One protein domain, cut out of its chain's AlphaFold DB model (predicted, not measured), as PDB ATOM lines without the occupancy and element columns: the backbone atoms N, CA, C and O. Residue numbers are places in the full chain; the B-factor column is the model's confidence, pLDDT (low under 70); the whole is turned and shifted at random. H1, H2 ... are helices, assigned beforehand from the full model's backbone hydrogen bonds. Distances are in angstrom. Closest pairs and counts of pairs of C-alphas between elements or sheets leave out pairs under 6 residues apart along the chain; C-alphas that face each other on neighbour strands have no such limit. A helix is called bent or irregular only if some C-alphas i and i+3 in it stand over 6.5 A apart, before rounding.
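What this domain is: This is residues 11 to 139 of the 142 residues of an uncharacterized protein of [Propionibacterium] namnetense SK182B-JCVI (UniProt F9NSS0). Three long helices, H1, H3 and H5, make a bundle whose centres form a triangle, with H1 and H3 running one way and H5 back the other. The short H4 packs on H1 and H5 near one end; near the other end H2 packs on residues 11 to 18 of H1, on the side away from H5, and the long link of residues 35 to 54 runs back along the length of the domain to reach it. The printed part has 129 residues, with five named helices in the order H1 H2 H3 H4 H5 and no named strand: the class is all helix. The outline is elongated, 51 by 31 by 19 A, and only just compact, close to loose, with a radius of gyration of the C-alphas of 16.3 A.

Where its parts are: Find C-alpha 11 at (38.614, 19.755, -18.111); from there H1 runs through residues 11 to 34, 35.4 A long, to C-alpha 34 at (21.061, 7.115, -46.133). H1 has a kink of 34 degrees near residue 28 and is irregular, with C-alphas 30 and 33 at 7.3 A. After the long link come H2, residues 55 to 69, 21.2 A, and H3, residues 75 to 98, 34.7 A. H4 is residues 100 to 107, 10.5 A. The last and longest, H5, is residues 113 to 137, 36.5 A, and ends at C-alpha 137, (45.062, 20.126, -32.468).

How they stand to each other: Begin at H1, the hub, which touches the four other helices. Its residues 11 to 18 touch H2, closest at the C-alphas of Leu 14 and Met 64, 5.8 A, at a steep tilt of 50 degrees, opposite ways. Its residues 11 to 19 touch residues 77 to 84 of H3, closest at the C-alphas of Gln 12 and Asp 77, 6.2 A; the tilt of 33 degrees is shallow, only just short of steep, and they run the same way. Its residues 19 to 30 touch residues 123 to 131 of H5, closest at the C-alphas of Asp 26 and Val 127, 5.8 A, at a steep tilt of 39 degrees, opposite ways. Its residues 31 to 34 touch H4, closest at the C-alphas of Val 31 and Leu 106, 5.3 A, about perpendicular at 83 degrees. H3 and H5 touch at a shallow tilt of 12 degrees, opposite ways, closest at the C-alphas of Phe 96 and Leu 117, 7.2 A. H2 is apart from H4 and H5. In H3, H4 and H5 every O i to N i+4 pair is within hydrogen-bond range; in H1 it is 18 of 20 and in H2 10 of 11.

The domain as a whole: The two C-alphas farthest apart, those of Arg 72 and Gly 111, are 51.0 A from each other. The printed part has no cut. The link from H1 to H2 is long; the three others are tight. Look for low confidence, pLDDT under 70, at residue 53 and residues 110 to 111; the mean of the printed part is 89.2.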
ATOM      1  N   SER A  11      38.097  19.879 -16.743       93.12
ATOM      2  CA  SER A  11      38.614  19.755 -18.111       93.12
ATOM      3  C   SER A  11      38.057  18.526 -18.826       93.12
ATOM      4  O   SER A  11      37.629  18.636 -19.966       93.12
ATOM      5  N   GLN A  12      37.954  17.390 -18.135       95.38
ATOM      6  CA  GLN A  12      37.414  16.145 -18.683       95.38
ATOM      7  C   GLN A  12      35.906  16.205 -18.928       95.38
ATOM      8  O   GLN A  12      35.408  15.573 -19.855       95.38
ATOM      9  N   VAL A  13      35.163  16.983 -18.134       94.19
ATOM     10  CA  VAL A  13      33.736  17.232 -18.400       94.19
ATOM     11  C   VAL A  13      33.573  18.004 -19.708       94.19
ATOM     12  O   VAL A  13      32.796  17.589 -20.565       94.19
ATOM     13  N   LEU A  14      34.343  19.083 -19.878       92.38
ATOM     14  CA  LEU A  14      34.345  19.878 -21.108       92.38
ATOM     15  C   LEU A  14      34.828  19.066 -22.314       92.38
ATOM     16  O   LEU A  14      34.248  19.146 -23.393       92.38
ATOM     17  N   LEU A  15      35.872  18.261 -22.123       94.06
ATOM     18  CA  LEU A  15      36.453  17.430 -23.167       94.06
ATOM     19  C   LEU A  15      35.496  16.311 -23.594       94.06
ATOM     20  O   LEU A  15      35.376  16.046 -24.783       94.06
ATOM     21  N   ARG A  16      34.759  15.696 -22.660       94.50
ATOM     22  CA  ARG A  16      33.716  14.713 -22.991       94.50
ATOM     23  C   ARG A  16      32.646  15.319 -23.886       94.50
ATOM     24  O   ARG A  16      32.284  14.711 -24.885       94.50
ATOM     25  N   ASP A  17      32.122  16.475 -23.496       91.94
ATOM     26  CA  ASP A  17      31.093  17.176 -24.260       91.94
ATOM     27  C   ASP A  17      31.591  17.513 -25.674       91.94
ATOM     28  O   ASP A  17      30.925  17.167 -26.647       91.94
ATOM     29  N   TYR A  18      32.803  18.065 -25.793       92.19
ATOM     30  CA  TYR A  18      33.447  18.331 -27.083       92.19
ATOM     31  C   TYR A  18      33.574  17.074 -27.954       92.19
ATOM     32  O   TYR A  18      33.111  17.053 -29.091       92.19
ATOM     33  N   ILE A  19      34.150  16.001 -27.399       93.88
ATOM     34  CA  ILE A  19      34.378  14.742 -28.116       93.88
ATOM     35  C   ILE A  19      33.057  14.134 -28.586       93.88
ATOM     36  O   ILE A  19      32.955  13.741 -29.743       93.88
ATOM     37  N   LEU A  20      32.050  14.045 -27.714       92.75
ATOM     38  CA  LEU A  20      30.781  13.409 -28.063       92.75
ATOM     39  C   LEU A  20      30.028  14.194 -29.134       92.75
ATOM     40  O   LEU A  20      29.509  13.581 -30.063       92.75
ATOM     41  N   VAL A  21      29.984  15.526 -29.030       91.19
ATOM     42  CA  VAL A  21      29.314  16.357 -30.036       91.19
ATOM     43  C   VAL A  21      29.962  16.161 -31.402       91.19
ATOM     44  O   VAL A  21      29.240  15.874 -32.352       91.19
ATOM     45  N   ASP A  22      31.289  16.244 -31.498       91.94
ATOM     46  CA  ASP A  22      31.978  16.102 -32.783       91.94
ATOM     47  C   ASP A  22      31.905  14.672 -33.336       91.94
ATOM     48  O   ASP A  22      31.676  14.503 -34.528       91.94
ATOM     49  N   LEU A  23      32.026  13.637 -32.494       94.06
ATOM     50  CA  LEU A  23      31.863  12.243 -32.933       94.06
ATOM     51  C   LEU A  23      30.466  11.992 -33.510       94.06
ATOM     52  O   LEU A  23      30.340  11.377 -34.568       94.06
ATOM     53  N   PHE A  24      29.412  12.467 -32.837       91.69
ATOM     54  CA  PHE A  24      28.051  12.332 -33.358       91.69
ATOM     55  C   PHE A  24      27.870  13.104 -34.653       91.69
ATOM     56  O   PHE A  24      27.209  12.617 -35.565       91.69
ATOM     57  N   ALA A  25      28.449  14.294 -34.732       90.94
ATOM     58  CA  ALA A  25      28.311  15.139 -35.894       90.94
ATOM     59  C   ALA A  25      28.999  14.543 -37.125       90.94
ATOM     60  O   ALA A  25      28.364  14.427 -38.169       90.94
ATOM     61  N   ASP A  26      30.247  14.099 -36.979       94.00
ATOM     62  CA  ASP A  26      31.003  13.461 -38.056       94.00
ATOM     63  C   ASP A  26      30.329  12.169 -38.518       94.00
ATOM     64  O   ASP A  26      30.245  11.906 -39.715       94.00
ATOM     65  N   PHE A  27      29.810  11.373 -37.580       94.38
ATOM     66  CA  PHE A  27      29.069  10.163 -37.915       94.38
ATOM     67  C   PHE A  27      27.798  10.486 -38.706       94.38
ATOM     68  O   PHE A  27      27.556   9.904 -39.763       94.38
ATOM     69  N   LEU A  28      26.995  11.440 -38.226       91.62
ATOM     70  CA  LEU A  28      25.747  11.838 -38.875       91.62
ATOM     71  C   LEU A  28      25.984  12.436 -40.262       91.62
ATOM     72  O   LEU A  28      25.248  12.091 -41.181       91.62
ATOM     73  N   ASP A  29      27.041  13.227 -40.451       90.69
ATOM     74  CA  ASP A  29      27.409  13.773 -41.763       90.69
ATOM     75  C   ASP A  29      27.676  12.674 -42.809       90.69
ATOM     76  O   ASP A  29      27.527  12.914 -44.007       90.69
ATOM     77  N   ARG A  30      28.046  11.459 -42.376       92.25
ATOM     78  CA  ARG A  30      28.304  10.310 -43.260       92.25
ATOM     79  C   ARG A  30      27.075   9.451 -43.537       92.25
ATOM     80  O   ARG A  30      26.973   8.900 -44.627       92.25
ATOM     81  N   VAL A  31      26.167   9.316 -42.573       92.31
ATOM     82  CA  VAL A  31      25.054   8.346 -42.655       92.31
ATOM     83  C   VAL A  31      23.687   8.994 -42.865       92.31
ATOM     84  O   VAL A  31      22.746   8.325 -43.282       92.31
ATOM     85  N   GLU A  32      23.530  10.293 -42.601       91.50
ATOM     86  CA  GLU A  32      22.223  10.963 -42.622       91.50
ATOM     87  C   GLU A  32      21.545  10.912 -44.000       91.50
ATOM     88  O   GLU A  32      20.322  10.744 -44.083       91.50
ATOM     89  N   SER A  33      22.319  10.993 -45.087       90.31
ATOM     90  CA  SER A  33      21.794  10.872 -46.454       90.31
ATOM     91  C   SER A  33      21.125   9.525 -46.719       90.31
ATOM     92  O   SER A  33      20.211   9.461 -47.542       90.31
ATOM     93  N   ASN A  34      21.539   8.487 -45.992       92.00
ATOM     94  CA  ASN A  34      21.061   7.115 -46.133       92.00
ATOM     95  C   ASN A  34      19.781   6.877 -45.318       92.00
ATOM     96  O   ASN A  34      19.028   5.943 -45.576       92.00
ATOM     97  N   LEU A  35      19.476   7.750 -44.357       89.62
ATOM     98  CA  LEU A  35      18.271   7.616 -43.548       89.62
ATOM     99  C   LEU A  35      17.020   7.959 -44.356       89.62
ATOM    100  O   LEU A  35      16.968   8.986 -45.040       89.62
ATOM    101  N   GLU A  36      15.980   7.143 -44.207       86.88
ATOM    102  CA  GLU A  36      14.648   7.461 -44.715       86.88
ATOM    103  C   GLU A  36      14.124   8.772 -44.098       86.88
ATOM    104  O   GLU A  36      14.406   9.058 -42.930       86.88
ATOM    105  N   PRO A  37      13.297   9.559 -44.816       86.06
ATOM    106  CA  PRO A  37      12.794  10.842 -44.315       86.06
ATOM    107  C   PRO A  37      12.094  10.760 -42.951       86.06
ATOM    108  O   PRO A  37      12.171  11.696 -42.163       86.06
ATOM    109  N   GLN A  38      11.445   9.633 -42.654       86.81
ATOM    110  CA  GLN A  38      10.753   9.377 -41.386       86.81
ATOM    111  C   GLN A  38      11.686   9.166 -40.183       86.81
ATOM    112  O   GLN A  38      11.245   9.292 -39.043       86.81
ATOM    113  N   LEU A  39      12.962   8.861 -40.428       85.12
ATOM    114  CA  LEU A  39      13.999   8.715 -39.402       85.12
ATOM    115  C   LEU A  39      14.781  10.018 -39.173       85.12
ATOM    116  O   LEU A  39      15.582  10.095 -38.242       85.12
ATOM    117  N   ARG A  40      14.555  11.043 -40.003       84.25
ATOM    118  CA  ARG A  40      15.174  12.367 -39.870       84.25
ATOM    119  C   ARG A  40      14.337  13.264 -38.951       84.25
ATOM    120  O   ARG A  40      13.117  13.098 -38.860       84.25
ATOM    121  N   PRO A  41      14.951  14.238 -38.262       82.75
ATOM    122  CA  PRO A  41      14.205  15.176 -37.433       82.75
ATOM    123  C   PRO A  41      13.300  16.061 -38.299       82.75
ATOM    124  O   PRO A  41      13.562  16.276 -39.480       82.75
ATOM    125  N   GLY A  42      12.261  16.652 -37.700       79.19
ATOM    126  CA  GLY A  42      11.282  17.476 -38.428       79.19
ATOM    127  C   GLY A  42      11.864  18.709 -39.141       79.19
ATOM    128  O   GLY A  42      11.231  19.245 -40.044       79.19
ATOM    129  N   CYS A  43      13.075  19.145 -38.778       76.31
ATOM    130  CA  CYS A  43      13.824  20.193 -39.480       76.31
ATOM    131  C   CYS A  43      14.651  19.683 -40.675       76.31
ATOM    132  O   CYS A  43      15.386  20.457 -41.281       76.31
ATOM    133  N   GLY A  44      14.558  18.395 -41.010       79.25
ATOM    134  CA  GLY A  44      15.179  17.765 -42.175       79.25
ATOM    135  C   GLY A  44      16.602  17.246 -41.959       79.25
ATOM    136  O   GLY A  44      16.977  16.297 -42.641       79.25
ATOM    137  N   SER A  45      17.362  17.819 -41.017       82.44
ATOM    138  CA  SER A  45      18.700  17.337 -40.647       82.44
ATOM    139  C   SER A  45      18.969  17.408 -39.140       82.44
ATOM    140  O   SER A  45      18.427  18.278 -38.450       82.44
ATOM    141  N   PHE A  46      19.816  16.511 -38.631       82.88
ATOM    142  CA  PHE A  46      20.333  16.495 -37.261       82.88
ATOM    143  C   PHE A  46      21.371  17.593 -36.982       82.88
ATOM    144  O   PHE A  46      21.596  17.935 -35.821       82.88
ATOM    145  N   GLY A  47      21.972  18.206 -38.008       76.94
ATOM    146  CA  GLY A  47      22.978  19.266 -37.841       76.94
ATOM    147  C   GLY A  47      22.527  20.423 -36.931       76.94
ATOM    148  O   GLY A  47      23.230  20.746 -35.969       76.94
ATOM    149  N   PRO A  48      21.338  21.019 -37.156       75.69
ATOM    150  CA  PRO A  48      20.764  22.030 -36.268       75.69
ATOM    151  C   PRO A  48      20.559  21.571 -34.816       75.69
ATOM    152  O   PRO A  48      20.695  22.385 -33.904       75.69
ATOM    153  N   TRP A  49      20.256  20.289 -34.578       74.69
ATOM    154  CA  TRP A  49      20.044  19.748 -33.227       74.69
ATOM    155  C   TRP A  49      21.335  19.667 -32.419       74.69
ATOM    156  O   TRP A  49      21.320  19.897 -31.213       74.69
ATOM    157  N   LEU A  50      22.458  19.394 -33.083       76.25
ATOM    158  CA  LEU A  50      23.775  19.393 -32.444       76.25
ATOM    159  C   LEU A  50      24.259  20.807 -32.098       76.25
ATOM    160  O   LEU A  50      25.273  20.969 -31.421       76.25
ATOM    161  N   GLY A  51      23.561  21.847 -32.571       74.31
ATOM    162  CA  GLY A  51      23.909  23.234 -32.295       74.31
ATOM    163  C   GLY A  51      25.307  23.616 -32.791       74.31
ATOM    164  O   GLY A  51      25.882  24.584 -32.283       74.31
ATOM    165  N   ARG A  52      25.873  22.882 -33.765       70.62
ATOM    166  CA  ARG A  52      27.179  23.204 -34.362       70.62
ATOM    167  C   ARG A  52      27.155  24.631 -34.910       70.62
ATOM    168  O   ARG A  52      26.186  25.051 -35.536       70.62
ATOM    169  N   GLY A  53      28.202  25.402 -34.619       65.12
ATOM    170  CA  GLY A  53      28.315  26.800 -35.056       65.12
ATOM    171  C   GLY A  53      27.338  27.783 -34.394       65.12
ATOM    172  O   GLY A  53      27.360  28.968 -34.720       65.12
ATOM    173  N   THR A  54      26.502  27.342 -33.447       77.38
ATOM    174  CA  THR A  54      25.663  28.258 -32.663       77.38
ATOM    175  C   THR A  54      26.502  29.026 -31.642       77.38
ATOM    176  O   THR A  54      27.518  28.539 -31.140       77.38
ATOM    177  N   GLY A  55      26.060  30.237 -31.287       74.50
ATOM    178  CA  GLY A  55      26.808  31.111 -30.379       74.50
ATOM    179  C   GLY A  55      27.081  30.508 -28.994       74.50
ATOM    180  O   GLY A  55      28.068  30.873 -28.361       74.50
ATOM    181  N   SER A  56      26.251  29.576 -28.514       79.31
ATOM    182  CA  SER A  56      26.505  28.851 -27.263       79.31
ATOM    183  C   SER A  56      27.606  27.800 -27.431       79.31
ATOM    184  O   SER A  56      28.569  27.838 -26.668       79.31
ATOM    185  N   ARG A  57      27.518  26.917 -28.436       85.75
ATOM    186  CA  ARG A  57      28.525  25.873 -28.720       85.75
ATOM    187  C   ARG A  57      29.915  26.467 -28.933       85.75
ATOM    188  O   ARG A  57      30.854  26.080 -28.248       85.75
ATOM    189  N   VAL A  58      30.015  27.492 -29.782       84.06
ATOM    190  CA  VAL A  58      31.286  28.177 -30.079       84.06
ATOM    191  C   VAL A  58      31.947  28.714 -28.805       84.06
ATOM    192  O   VAL A  58      33.163  28.627 -28.641       84.06
ATOM    193  N   ARG A  59      31.152  29.246 -27.867       85.19
ATOM    194  CA  ARG A  59      31.665  29.735 -26.579       85.19
ATOM    195  C   ARG A  59      32.161  28.605 -25.680       85.19
ATOM    196  O   ARG A  59      33.183  28.786 -25.024       85.19
ATOM    197  N   TRP A  60      31.462  27.472 -25.644       86.12
ATOM    198  CA  TRP A  60      31.886  26.296 -24.880       86.12
ATOM    199  C   TRP A  60      33.184  25.698 -25.430       86.12
ATOM    200  O   TRP A  60      34.099  25.436 -24.650       86.12
ATOM    201  N   ASP A  61      33.321  25.593 -26.754       89.25
ATOM    202  CA  ASP A  61      34.548  25.108 -27.405       89.25
ATOM    203  C   ASP A  61      35.737  26.020 -27.129       89.25
ATOM    204  O   ASP A  61      36.822  25.555 -26.780       89.25
ATOM    205  N   ALA A  62      35.531  27.334 -27.235       89.12
ATOM    206  CA  ALA A  62      36.566  28.312 -26.932       89.12
ATOM    207  C   ALA A  62      37.016  28.227 -25.464       89.12
ATOM    208  O   ALA A  62      38.215  28.245 -25.189       89.12
ATOM    209  N   ALA A  63      36.072  28.093 -24.526       87.56
ATOM    210  CA  ALA A  63      36.380  27.940 -23.106       87.56
ATOM    211  C   ALA A  63      37.149  26.639 -22.823       87.56
ATOM    212  O   ALA A  63      38.149  26.661 -22.109       87.56
ATOM    213  N   MET A  64      36.732  25.521 -23.423       92.56
ATOM    214  CA  MET A  64      37.432  24.240 -23.316       92.56
ATOM    215  C   MET A  64      38.870  24.344 -23.831       92.56
ATOM    216  O   MET A  64      39.803  23.994 -23.105       92.56
ATOM    217  N   ARG A  65      39.069  24.915 -25.027       93.12
ATOM    218  CA  ARG A  65      40.405  25.111 -25.616       93.12
ATOM    219  C   ARG A  65      41.311  25.934 -24.705       93.12
ATOM    220  O   ARG A  65      42.472  25.581 -24.532       93.12
ATOM    221  N   GLN A  66      40.785  26.991 -24.083       92.88
ATOM    222  CA  GLN A  66      41.540  27.797 -23.117       92.88
ATOM    223  C   GLN A  66      41.938  26.992 -21.873       92.88
ATOM    224  O   GLN A  66      43.085  27.084 -21.435       92.88
ATOM    225  N   VAL A  67      41.023  26.188 -21.321       92.69
ATOM    226  CA  VAL A  67      41.289  25.347 -20.143       92.69
ATOM    227  C   VAL A  67      42.374  24.312 -20.437       92.69
ATOM    228  O   VAL A  67      43.314  24.202 -19.654       92.69
ATOM    229  N   ILE A  68      42.284  23.594 -21.561       91.88
ATOM    230  CA  ILE A  68      43.291  22.596 -21.960       91.88
ATOM    231  C   ILE A  68      44.638  23.268 -22.253       91.88
ATOM    232  O   ILE A  68      45.679  22.815 -21.775       91.88
ATOM    233  N   ALA A  69      44.636  24.394 -22.975       91.44
ATOM    234  CA  ALA A  69      45.859  25.114 -23.324       91.44
ATOM    235  C   ALA A  69      46.644  25.595 -22.091       91.44
ATOM    236  O   ALA A  69      47.875  25.592 -22.113       91.44
ATOM    237  N   ALA A  70      45.945  25.968 -21.014       92.50
ATOM    238  CA  ALA A  70      46.549  26.437 -19.769       92.50
ATOM    239  C   ALA A  70      47.219  25.325 -18.935       92.50
ATOM    240  O   ALA A  70      47.996  25.626 -18.024       92.50
ATOM    241  N   GLN A  71      46.944  24.049 -19.220       91.50
ATOM    242  CA  GLN A  71      47.542  22.934 -18.490       91.50
ATOM    243  C   GLN A  71      48.986  22.683 -18.929       91.50
ATOM    244  O   GLN A  71      49.281  22.584 -20.123       91.50
ATOM    245  N   ARG A  72      49.880  22.523 -17.942       88.56
ATOM    246  CA  ARG A  72      51.274  22.101 -18.169       88.56
ATOM    247  C   ARG A  72      51.404  20.606 -18.444       88.56
ATOM    248  O   ARG A  72      52.250  20.219 -19.237       88.56
ATOM    249  N   ASP A  73      50.590  19.801 -17.770       93.12
ATOM    250  CA  ASP A  73      50.509  18.356 -17.959       93.12
ATOM    251  C   ASP A  73      49.085  18.008 -18.386       93.12
ATOM    252  O   ASP A  73      48.133  18.326 -17.675       93.12
ATOM    253  N   ARG A  74      48.967  17.385 -19.558       94.12
ATOM    254  CA  ARG A  74      47.699  17.001 -20.192       94.12
ATOM    255  C   ARG A  74      47.516  15.486 -20.246       94.12
ATOM    256  O   ARG A  74      46.552  15.003 -20.829       94.12
ATOM    257  N   SER A  75      48.416  14.717 -19.632       94.94
ATOM    258  CA  SER A  75      48.452  13.252 -19.744       94.94
ATOM    259  C   SER A  75      47.160  12.595 -19.253       94.94
ATOM    260  O   SER A  75      46.681  11.630 -19.850       94.94
ATOM    261  N   ALA A  76      46.560  13.140 -18.189       95.00
ATOM    262  CA  ALA A  76      45.281  12.666 -17.665       95.00
ATOM    263  C   ALA A  76      44.115  12.924 -18.635       95.00
ATOM    264  O   ALA A  76      43.230  12.078 -18.756       95.00
ATOM    265  N   ASP A  77      44.128  14.057 -19.339       96.19
ATOM    266  CA  ASP A  77      43.098  14.420 -20.314       96.19
ATOM    267  C   ASP A  77      43.256  13.610 -21.614       96.19
ATOM    268  O   ASP A  77      42.258  13.103 -22.126       96.19
ATOM    269  N   SER A  78      44.490  13.355 -22.071       96.69
ATOM    270  CA  SER A  78      44.779  12.417 -23.172       96.69
ATOM    271  C   SER A  78      44.299  10.997 -22.850       96.69
ATOM    272  O   SER A  78      43.584  10.368 -23.629       96.69
ATOM    273  N   LEU A  79      44.630  10.479 -21.658       96.56
ATOM    274  CA  LEU A  79      44.171   9.155 -21.226       96.56
ATOM    275  C   LEU A  79      42.642   9.083 -21.131       96.56
ATOM    276  O   LEU A  79      42.049   8.062 -21.482       96.56
ATOM    277  N   PHE A  80      42.007  10.149 -20.647       96.81
ATOM    278  CA  PHE A  80      40.556  10.243 -20.585       96.81
ATOM    279  C   PHE A  80      39.920  10.205 -21.979       96.81
ATOM    280  O   PHE A  80      38.993   9.422 -22.181       96.81
ATOM    281  N   ALA A  81      40.434  10.988 -22.936       96.44
ATOM    282  CA  ALA A  81      39.945  11.013 -24.314       96.44
ATOM    283  C   ALA A  81      40.008   9.621 -24.960       96.44
ATOM    284  O   ALA A  81      38.984   9.113 -25.418       96.44
ATOM    285  N   ARG A  82      41.166   8.951 -24.869       96.94
ATOM    286  CA  ARG A  82      41.362   7.580 -25.366       96.94
ATOM    287  C   ARG A  82      40.371   6.583 -24.787       96.94
ATOM    288  O   ARG A  82      39.772   5.793 -25.513       96.94
ATOM    289  N   ARG A  83      40.182   6.615 -23.465       96.50
ATOM    290  CA  ARG A  83      39.228   5.727 -22.783       96.50
ATOM    291  C   ARG A  83      37.800   5.990 -23.237       96.50
ATOM    292  O   ARG A  83      37.071   5.045 -23.512       96.50
ATOM    293  N   LEU A  84      37.406   7.259 -23.326       96.44
ATOM    294  CA  LEU A  84      36.065   7.641 -23.754       96.44
ATOM    295  C   LEU A  84      35.770   7.145 -25.172       96.44
ATOM    296  O   LEU A  84      34.731   6.528 -25.395       96.44
ATOM    297  N   VAL A  85      36.683   7.381 -26.113       95.56
ATOM    298  CA  VAL A  85      36.517   6.977 -27.517       95.56
ATOM    299  C   VAL A  85      36.529   5.459 -27.660       95.56
ATOM    300  O   VAL A  85      35.689   4.914 -28.373       95.56
ATOM    301  N   GLY A  86      37.400   4.763 -26.922       94.69
ATOM    302  CA  GLY A  86      37.416   3.300 -26.879       94.69
ATOM    303  C   GLY A  86      36.087   2.700 -26.405       94.69
ATOM    304  O   GLY A  86      35.582   1.758 -27.017       94.69
ATOM    305  N   GLU A  87      35.469   3.273 -25.367       95.19
ATOM    306  CA  GLU A  87      34.147   2.834 -24.900       95.19
ATOM    307  C   GLU A  87      33.043   3.141 -25.917       95.19
ATOM    308  O   GLU A  87      32.208   2.277 -26.193       95.19
ATOM    309  N   VAL A  88      33.052   4.334 -26.522       93.50
ATOM    310  CA  VAL A  88      32.100   4.691 -27.588       93.50
ATOM    311  C   VAL A  88      32.198   3.699 -28.746       93.50
ATOM    312  O   VAL A  88      31.173   3.169 -29.180       93.50
ATOM    313  N   LEU A  89      33.413   3.378 -29.195       92.44
ATOM    314  CA  LEU A  89      33.648   2.416 -30.267       92.44
ATOM    315  C   LEU A  89      33.171   1.010 -29.885       92.44
ATOM    316  O   LEU A  89      32.471   0.368 -30.667       92.44
ATOM    317  N   SER A  90      33.475   0.546 -28.668       92.62
ATOM    318  CA  SER A  90      33.025  -0.765 -28.178       92.62
ATOM    319  C   SER A  90      31.498  -0.878 -28.142       92.62
ATOM    320  O   SER A  90      30.926  -1.925 -28.472       92.62
ATOM    321  N   VAL A  91      30.812   0.195 -27.742       92.44
ATOM    322  CA  VAL A  91      29.348   0.258 -27.739       92.44
ATOM    323  C   VAL A  91      28.807   0.269 -29.168       92.44
ATOM    324  O   VAL A  91      27.904  -0.514 -29.463       92.44
ATOM    325  N   ALA A  92      29.373   1.089 -30.055       91.62
ATOM    326  CA  ALA A  92      28.954   1.198 -31.451       91.62
ATOM    327  C   ALA A  92      29.103  -0.135 -32.200       91.62
ATOM    328  O   ALA A  92      28.123  -0.654 -32.729       91.62
ATOM    329  N   GLN A  93      30.279  -0.765 -32.142       90.50
ATOM    330  CA  GLN A  93      30.535  -2.069 -32.769       90.50
ATOM    331  C   GLN A  93      29.571  -3.146 -32.264       90.50
ATOM    332  O   GLN A  93      29.038  -3.940 -33.037       90.50
ATOM    333  N   ARG A  94      29.288  -3.153 -30.955       92.06
ATOM    334  CA  ARG A  94      28.320  -4.081 -30.362       92.06
ATOM    335  C   ARG A  94      26.897  -3.823 -30.850       92.06
ATOM    336  O   ARG A  94      26.138  -4.781 -30.969       92.06
ATOM    337  N   LEU A  95      26.519  -2.566 -31.075       92.00
ATOM    338  CA  LEU A  95      25.214  -2.213 -31.632       92.00
ATOM    339  C   LEU A  95      25.110  -2.671 -33.089       92.00
ATOM    340  O   LEU A  95      24.164  -3.384 -33.411       92.00
ATOM    341  N   PHE A  96      26.097  -2.356 -33.930       90.50
ATOM    342  CA  PHE A  96      26.087  -2.734 -35.348       90.50
ATOM    343  C   PHE A  96      26.078  -4.250 -35.554       90.50
ATOM    344  O   PHE A  96      25.291  -4.754 -36.348       90.50
ATOM    345  N   ALA A  97      26.858  -4.991 -34.761       88.19
ATOM    346  CA  ALA A  97      26.885  -6.451 -34.816       88.19
ATOM    347  C   ALA A  97      25.592  -7.119 -34.308       88.19
ATOM    348  O   ALA A  97      25.362  -8.298 -34.560       88.19
ATOM    349  N   ARG A  98      24.760  -6.408 -33.533       91.75
ATOM    350  CA  ARG A  98      23.503  -6.946 -32.976       91.75
ATOM    351  C   ARG A  98      22.262  -6.505 -33.738       91.75
ATOM    352  O   ARG A  98      21.235  -7.171 -33.641       91.75
ATOM    353  N   HIS A  99      22.330  -5.373 -34.428       90.25
ATOM    354  CA  HIS A  99      21.178  -4.720 -35.034       90.25
ATOM    355  C   HIS A  99      21.399  -4.525 -36.532       90.25
ATOM    356  O   HIS A  99      21.584  -3.407 -37.001       90.25
ATOM    357  N   GLN A 100      21.310  -5.618 -37.290       86.19
ATOM    358  CA  GLN A 100      21.456  -5.607 -38.747       86.19
ATOM    359  C   GLN A 100      20.538  -4.588 -39.438       86.19
ATOM    360  O   GLN A 100      20.975  -3.884 -40.340       86.19
ATOM    361  N   SER A 101      19.281  -4.461 -39.001       87.25
ATOM    362  CA  SER A 101      18.341  -3.496 -39.588       87.25
ATOM    363  C   SER A 101      18.774  -2.042 -39.395       87.25
ATOM    364  O   SER A 101      18.537  -1.216 -40.272       87.25
ATOM    365  N   LEU A 102      19.424  -1.728 -38.268       87.19
ATOM    366  CA  LEU A 102      20.002  -0.410 -38.024       87.19
ATOM    367  C   LEU A 102      21.198  -0.183 -38.947       87.19
ATOM    368  O   LEU A 102      21.258   0.852 -39.600       87.19
ATOM    369  N   THR A 103      22.117  -1.147 -39.020       90.06
ATOM    370  CA  THR A 103      23.306  -1.045 -39.875       90.06
ATOM    371  C   THR A 103      22.907  -0.847 -41.335       90.06
ATOM    372  O   THR A 103      23.348   0.117 -41.946       90.06
ATOM    373  N   SER A 104      21.968  -1.649 -41.840       89.88
ATOM    374  CA  SER A 104      21.470  -1.552 -43.215       89.88
ATOM    375  C   SER A 104      20.804  -0.206 -43.523       89.88
ATOM    376  O   SER A 104      21.016   0.374 -44.586       89.88
ATOM    377  N   ALA A 105      20.045   0.349 -42.570       89.12
ATOM    378  CA  ALA A 105      19.462   1.682 -42.713       89.12
ATOM    379  C   ALA A 105      20.524   2.799 -42.740       89.12
ATOM    380  O   ALA A 105      20.310   3.835 -43.369       89.12
ATOM    381  N   LEU A 106      21.658   2.609 -42.061       90.94
ATOM    382  CA  LEU A 106      22.752   3.581 -42.001       90.94
ATOM    383  C   LEU A 106      23.664   3.532 -43.233       90.94
ATOM    384  O   LEU A 106      24.264   4.552 -43.564       90.94
ATOM    385  N   THR A 107      23.777   2.390 -43.910       90.38
ATOM    386  CA  THR A 107      24.708   2.173 -45.035       90.38
ATOM    387  C   THR A 107      24.031   2.139 -46.400       90.38
ATOM    388  O   THR A 107      24.652   2.544 -47.378       90.38
ATOM    389  N   GLN A 108      22.784   1.658 -46.490       85.69
ATOM    390  CA  GLN A 108      22.104   1.341 -47.755       85.69
ATOM    391  C   GLN A 108      22.957   0.484 -48.720       85.69
ATOM    392  O   GLN A 108      22.834   0.625 -49.937       85.69
ATOM    393  N   ALA A 109      23.813  -0.422 -48.222       75.31
ATOM    394  CA  ALA A 109      24.792  -1.119 -49.069       75.31
ATOM    395  C   ALA A 109      24.147  -1.992 -50.158       75.31
ATOM    396  O   ALA A 109      24.786  -2.317 -51.154       75.31
ATOM    397  N   GLY A 110      22.885  -2.402 -49.981       62.81
ATOM    398  CA  GLY A 110      22.110  -3.167 -50.963       62.81
ATOM    399  C   GLY A 110      22.631  -4.585 -51.258       62.81
ATOM    400  O   GLY A 110      21.944  -5.333 -51.951       62.81
ATOM    401  N   GLY A 111      23.804  -4.962 -50.733       65.25
ATOM    402  CA  GLY A 111      24.495  -6.231 -50.988       65.25
ATOM    403  C   GLY A 111      24.417  -7.273 -49.860       65.25
ATOM    404  O   GLY A 111      24.742  -8.439 -50.078       65.25
ATOM    405  N   GLY A 112      23.880  -6.911 -48.689       73.12
ATOM    406  CA  GLY A 112      23.644  -7.827 -47.566       73.12
ATOM    407  C   GLY A 112      24.446  -7.478 -46.308       73.12
ATOM    408  O   GLY A 112      25.093  -6.442 -46.231       73.12
ATOM    409  N   GLU A 113      24.385  -8.353 -45.299       77.88
ATOM    410  CA  GLU A 113      24.892  -8.081 -43.940       77.88
ATOM    411  C   GLU A 113      26.390  -7.765 -43.864       77.88
ATOM    412  O   GLU A 113      26.790  -6.882 -43.111       77.88
ATOM    413  N   PHE A 114      27.216  -8.495 -44.619       78.62
ATOM    414  CA  PHE A 114      28.667  -8.313 -44.590       78.62
ATOM    415  C   PHE A 114      29.075  -6.972 -45.207       78.62
ATOM    416  O   PHE A 114      29.861  -6.252 -44.602       78.62
ATOM    417  N   ASP A 115      28.455  -6.589 -46.326       83.88
ATOM    418  CA  ASP A 115      28.710  -5.302 -46.979       83.88
ATOM    419  C   ASP A 115      28.273  -4.123 -46.089       83.88
ATOM    420  O   ASP A 115      28.969  -3.113 -45.992       83.88
ATOM    421  N   ASP A 116      27.148  -4.266 -45.378       86.69
ATOM    422  CA  ASP A 116      26.680  -3.275 -44.402       86.69
ATOM    423  C   ASP A 116      27.660  -3.127 -43.219       86.69
ATOM    424  O   ASP A 116      27.927  -2.017 -42.753       86.69
ATOM    425  N   LEU A 117      28.221  -4.233 -42.720       88.31
ATOM    426  CA  LEU A 117      29.196  -4.200 -41.627       88.31
ATOM    427  C   LEU A 117      30.550  -3.623 -42.057       88.31
ATOM    428  O   LEU A 117      31.169  -2.889 -41.285       88.31
ATOM    429  N   ASP A 118      31.008  -3.913 -43.269       90.44
ATOM    430  CA  ASP A 118      32.260  -3.359 -43.783       90.44
ATOM    431  C   ASP A 118      32.139  -1.844 -43.994       90.44
ATOM    432  O   ASP A 118      32.959  -1.084 -43.472       90.44
ATOM    433  N   LEU A 119      31.052  -1.377 -44.620       92.19
ATOM    434  CA  LEU A 119      30.823   0.058 -44.820       92.19
ATOM    435  C   LEU A 119      30.672   0.825 -43.504       92.19
ATOM    436  O   LEU A 119      31.216   1.921 -43.368       92.19
ATOM    437  N   ILE A 120      29.958   0.285 -42.508       92.81
ATOM    438  CA  ILE A 120      29.832   0.995 -41.226       92.81
ATOM    439  C   ILE A 120      31.170   1.049 -40.476       92.81
ATOM    440  O   ILE A 120      31.449   2.032 -39.788       92.81
ATOM    441  N   ASN A 121      32.024   0.030 -40.626       91.69
ATOM    442  CA  ASN A 121      33.371   0.043 -40.061       91.69
ATOM    443  C   ASN A 121      34.256   1.097 -40.741       91.69
ATOM    444  O   ASN A 121      34.991   1.792 -40.040       91.69
ATOM    445  N   GLU A 122      34.151   1.268 -42.061       93.56
ATOM    446  CA  GLU A 122      34.833   2.345 -42.795       93.56
ATOM    447  C   GLU A 122      34.369   3.730 -42.328       93.56
ATOM    448  O   GLU A 122      35.195   4.590 -42.018       93.56
ATOM    449  N   VAL A 123      33.054   3.930 -42.174       94.94
ATOM    450  CA  VAL A 123      32.495   5.177 -41.626       94.94
ATOM    451  C   VAL A 123      33.068   5.468 -40.238       94.94
ATOM    452  O   VAL A 123      33.486   6.593 -39.964       94.94
ATOM    453  N   MET A 124      33.121   4.467 -39.356       94.94
ATOM    454  CA  MET A 124      33.687   4.644 -38.018       94.94
ATOM    455  C   MET A 124      35.189   4.934 -38.052       94.94
ATOM    456  O   MET A 124      35.651   5.763 -37.269       94.94
ATOM    457  N   ALA A 125      35.951   4.302 -38.946       94.81
ATOM    458  CA  ALA A 125      37.379   4.570 -39.106       94.81
ATOM    459  C   ALA A 125      37.639   6.030 -39.517       94.81
ATOM    460  O   ALA A 125      38.500   6.688 -38.932       94.81
ATOM    461  N   ASP A 126      36.843   6.565 -40.443       95.69
ATOM    462  CA  ASP A 126      36.915   7.967 -40.860       95.69
ATOM    463  C   ASP A 126      36.589   8.936 -39.710       95.69
ATOM    464  O   ASP A 126      37.290   9.932 -39.508       95.69
ATOM    465  N   VAL A 127      35.545   8.638 -38.928       96.38
ATOM    466  CA  VAL A 127      35.153   9.434 -37.750       96.38
ATOM    467  C   VAL A 127      36.266   9.439 -36.694       96.38
ATOM    468  O   VAL A 127      36.560  10.482 -36.105       96.38
ATOM    469  N   LEU A 128      36.913   8.293 -36.465       95.62
ATOM    470  CA  LEU A 128      38.042   8.181 -35.539       95.62
ATOM    471  C   LEU A 128      39.268   8.950 -36.040       95.62
ATOM    472  O   LEU A 128      39.875   9.679 -35.264       95.62
ATOM    473  N   GLY A 129      39.579   8.885 -37.337       96.19
ATOM    474  CA  GLY A 129      40.668   9.675 -37.918       96.19
ATOM    475  C   GLY A 129      40.462  11.184 -37.738       96.19
ATOM    476  O   GLY A 129      41.396  11.911 -37.396       96.19
ATOM    477  N   ALA A 130      39.225  11.665 -37.896       96.56
ATOM    478  CA  ALA A 130      38.882  13.062 -37.630       96.56
ATOM    479  C   ALA A 130      38.988  13.420 -36.134       96.56
ATOM    480  O   ALA A 130      39.441  14.513 -35.783       96.56
ATOM    481  N   HIS A 131      38.607  12.499 -35.244       96.50
ATOM    482  CA  HIS A 131      38.786  12.660 -33.803       96.50
ATOM    483  C   HIS A 131      40.264  12.782 -33.412       96.50
ATOM    484  O   HIS A 131      40.614  13.728 -32.701       96.50
ATOM    485  N   ASP A 132      41.126  11.891 -33.905       97.06
ATOM    486  CA  ASP A 132      42.562  11.896 -33.606       97.06
ATOM    487  C   ASP A 132      43.199  13.224 -34.019       97.06
ATOM    488  O   ASP A 132      43.927  13.849 -33.243       97.06
ATOM    489  N   GLN A 133      42.839  13.721 -35.205       97.44
ATOM    490  CA  GLN A 133      43.283  15.024 -35.690       97.44
ATOM    491  C   GLN A 133      42.857  16.163 -34.748       97.44
ATOM    492  O   GLN A 133      43.677  17.016 -34.397       97.44
ATOM    493  N   ARG A 134      41.609  16.158 -34.256       95.38
ATOM    494  CA  ARG A 134      41.144  17.151 -33.270       95.38
ATOM    495  C   ARG A 134      41.865  17.031 -31.926       95.38
ATOM    496  O   ARG A 134      42.109  18.056 -31.292       95.38
ATOM    497  N   MET A 135      42.215  15.827 -31.469       96.56
ATOM    498  CA  MET A 135      42.989  15.648 -30.231       96.56
ATOM    499  C   MET A 135      44.403  16.215 -30.375       96.56
ATOM    500  O   MET A 135      44.851  16.962 -29.502       96.56
ATOM    501  N   ILE A 136      45.057  15.968 -31.513       96.00
ATOM    502  CA  ILE A 136      46.369  16.541 -31.847       96.00
ATOM    503  C   ILE A 136      46.308  18.075 -31.861       96.00
ATOM    504  O   ILE A 136      47.178  18.733 -31.291       96.00
ATOM    505  N   GLU A 137      45.264  18.667 -32.445       94.50
ATOM    506  CA  GLU A 137      45.062  20.126 -32.468       94.50
ATOM    507  C   GLU A 137      44.864  20.737 -31.072       94.50
ATOM    508  O   GLU A 137      45.258  21.881 -30.830       94.50
ATOM    509  N   LEU A 138      44.304  19.977 -30.128       93.50
ATOM    510  CA  LEU A 138      44.222  20.357 -28.713       93.50
ATOM    511  C   LEU A 138      45.548  20.143 -27.959       93.50
ATOM    512  O   LEU A 138      45.670  20.511 -26.786       93.50
ATOM    513  N   GLY A 139      46.561  19.574 -28.617       94.81
ATOM    514  CA  GLY A 139      47.822  19.161 -28.010       94.81
ATOM    515  C   GLY A 139      47.638  18.028 -27.004       94.81
ATOM    516  O   GLY A 139      48.323  18.011 -25.980       94.81
TER     517      GLY A 139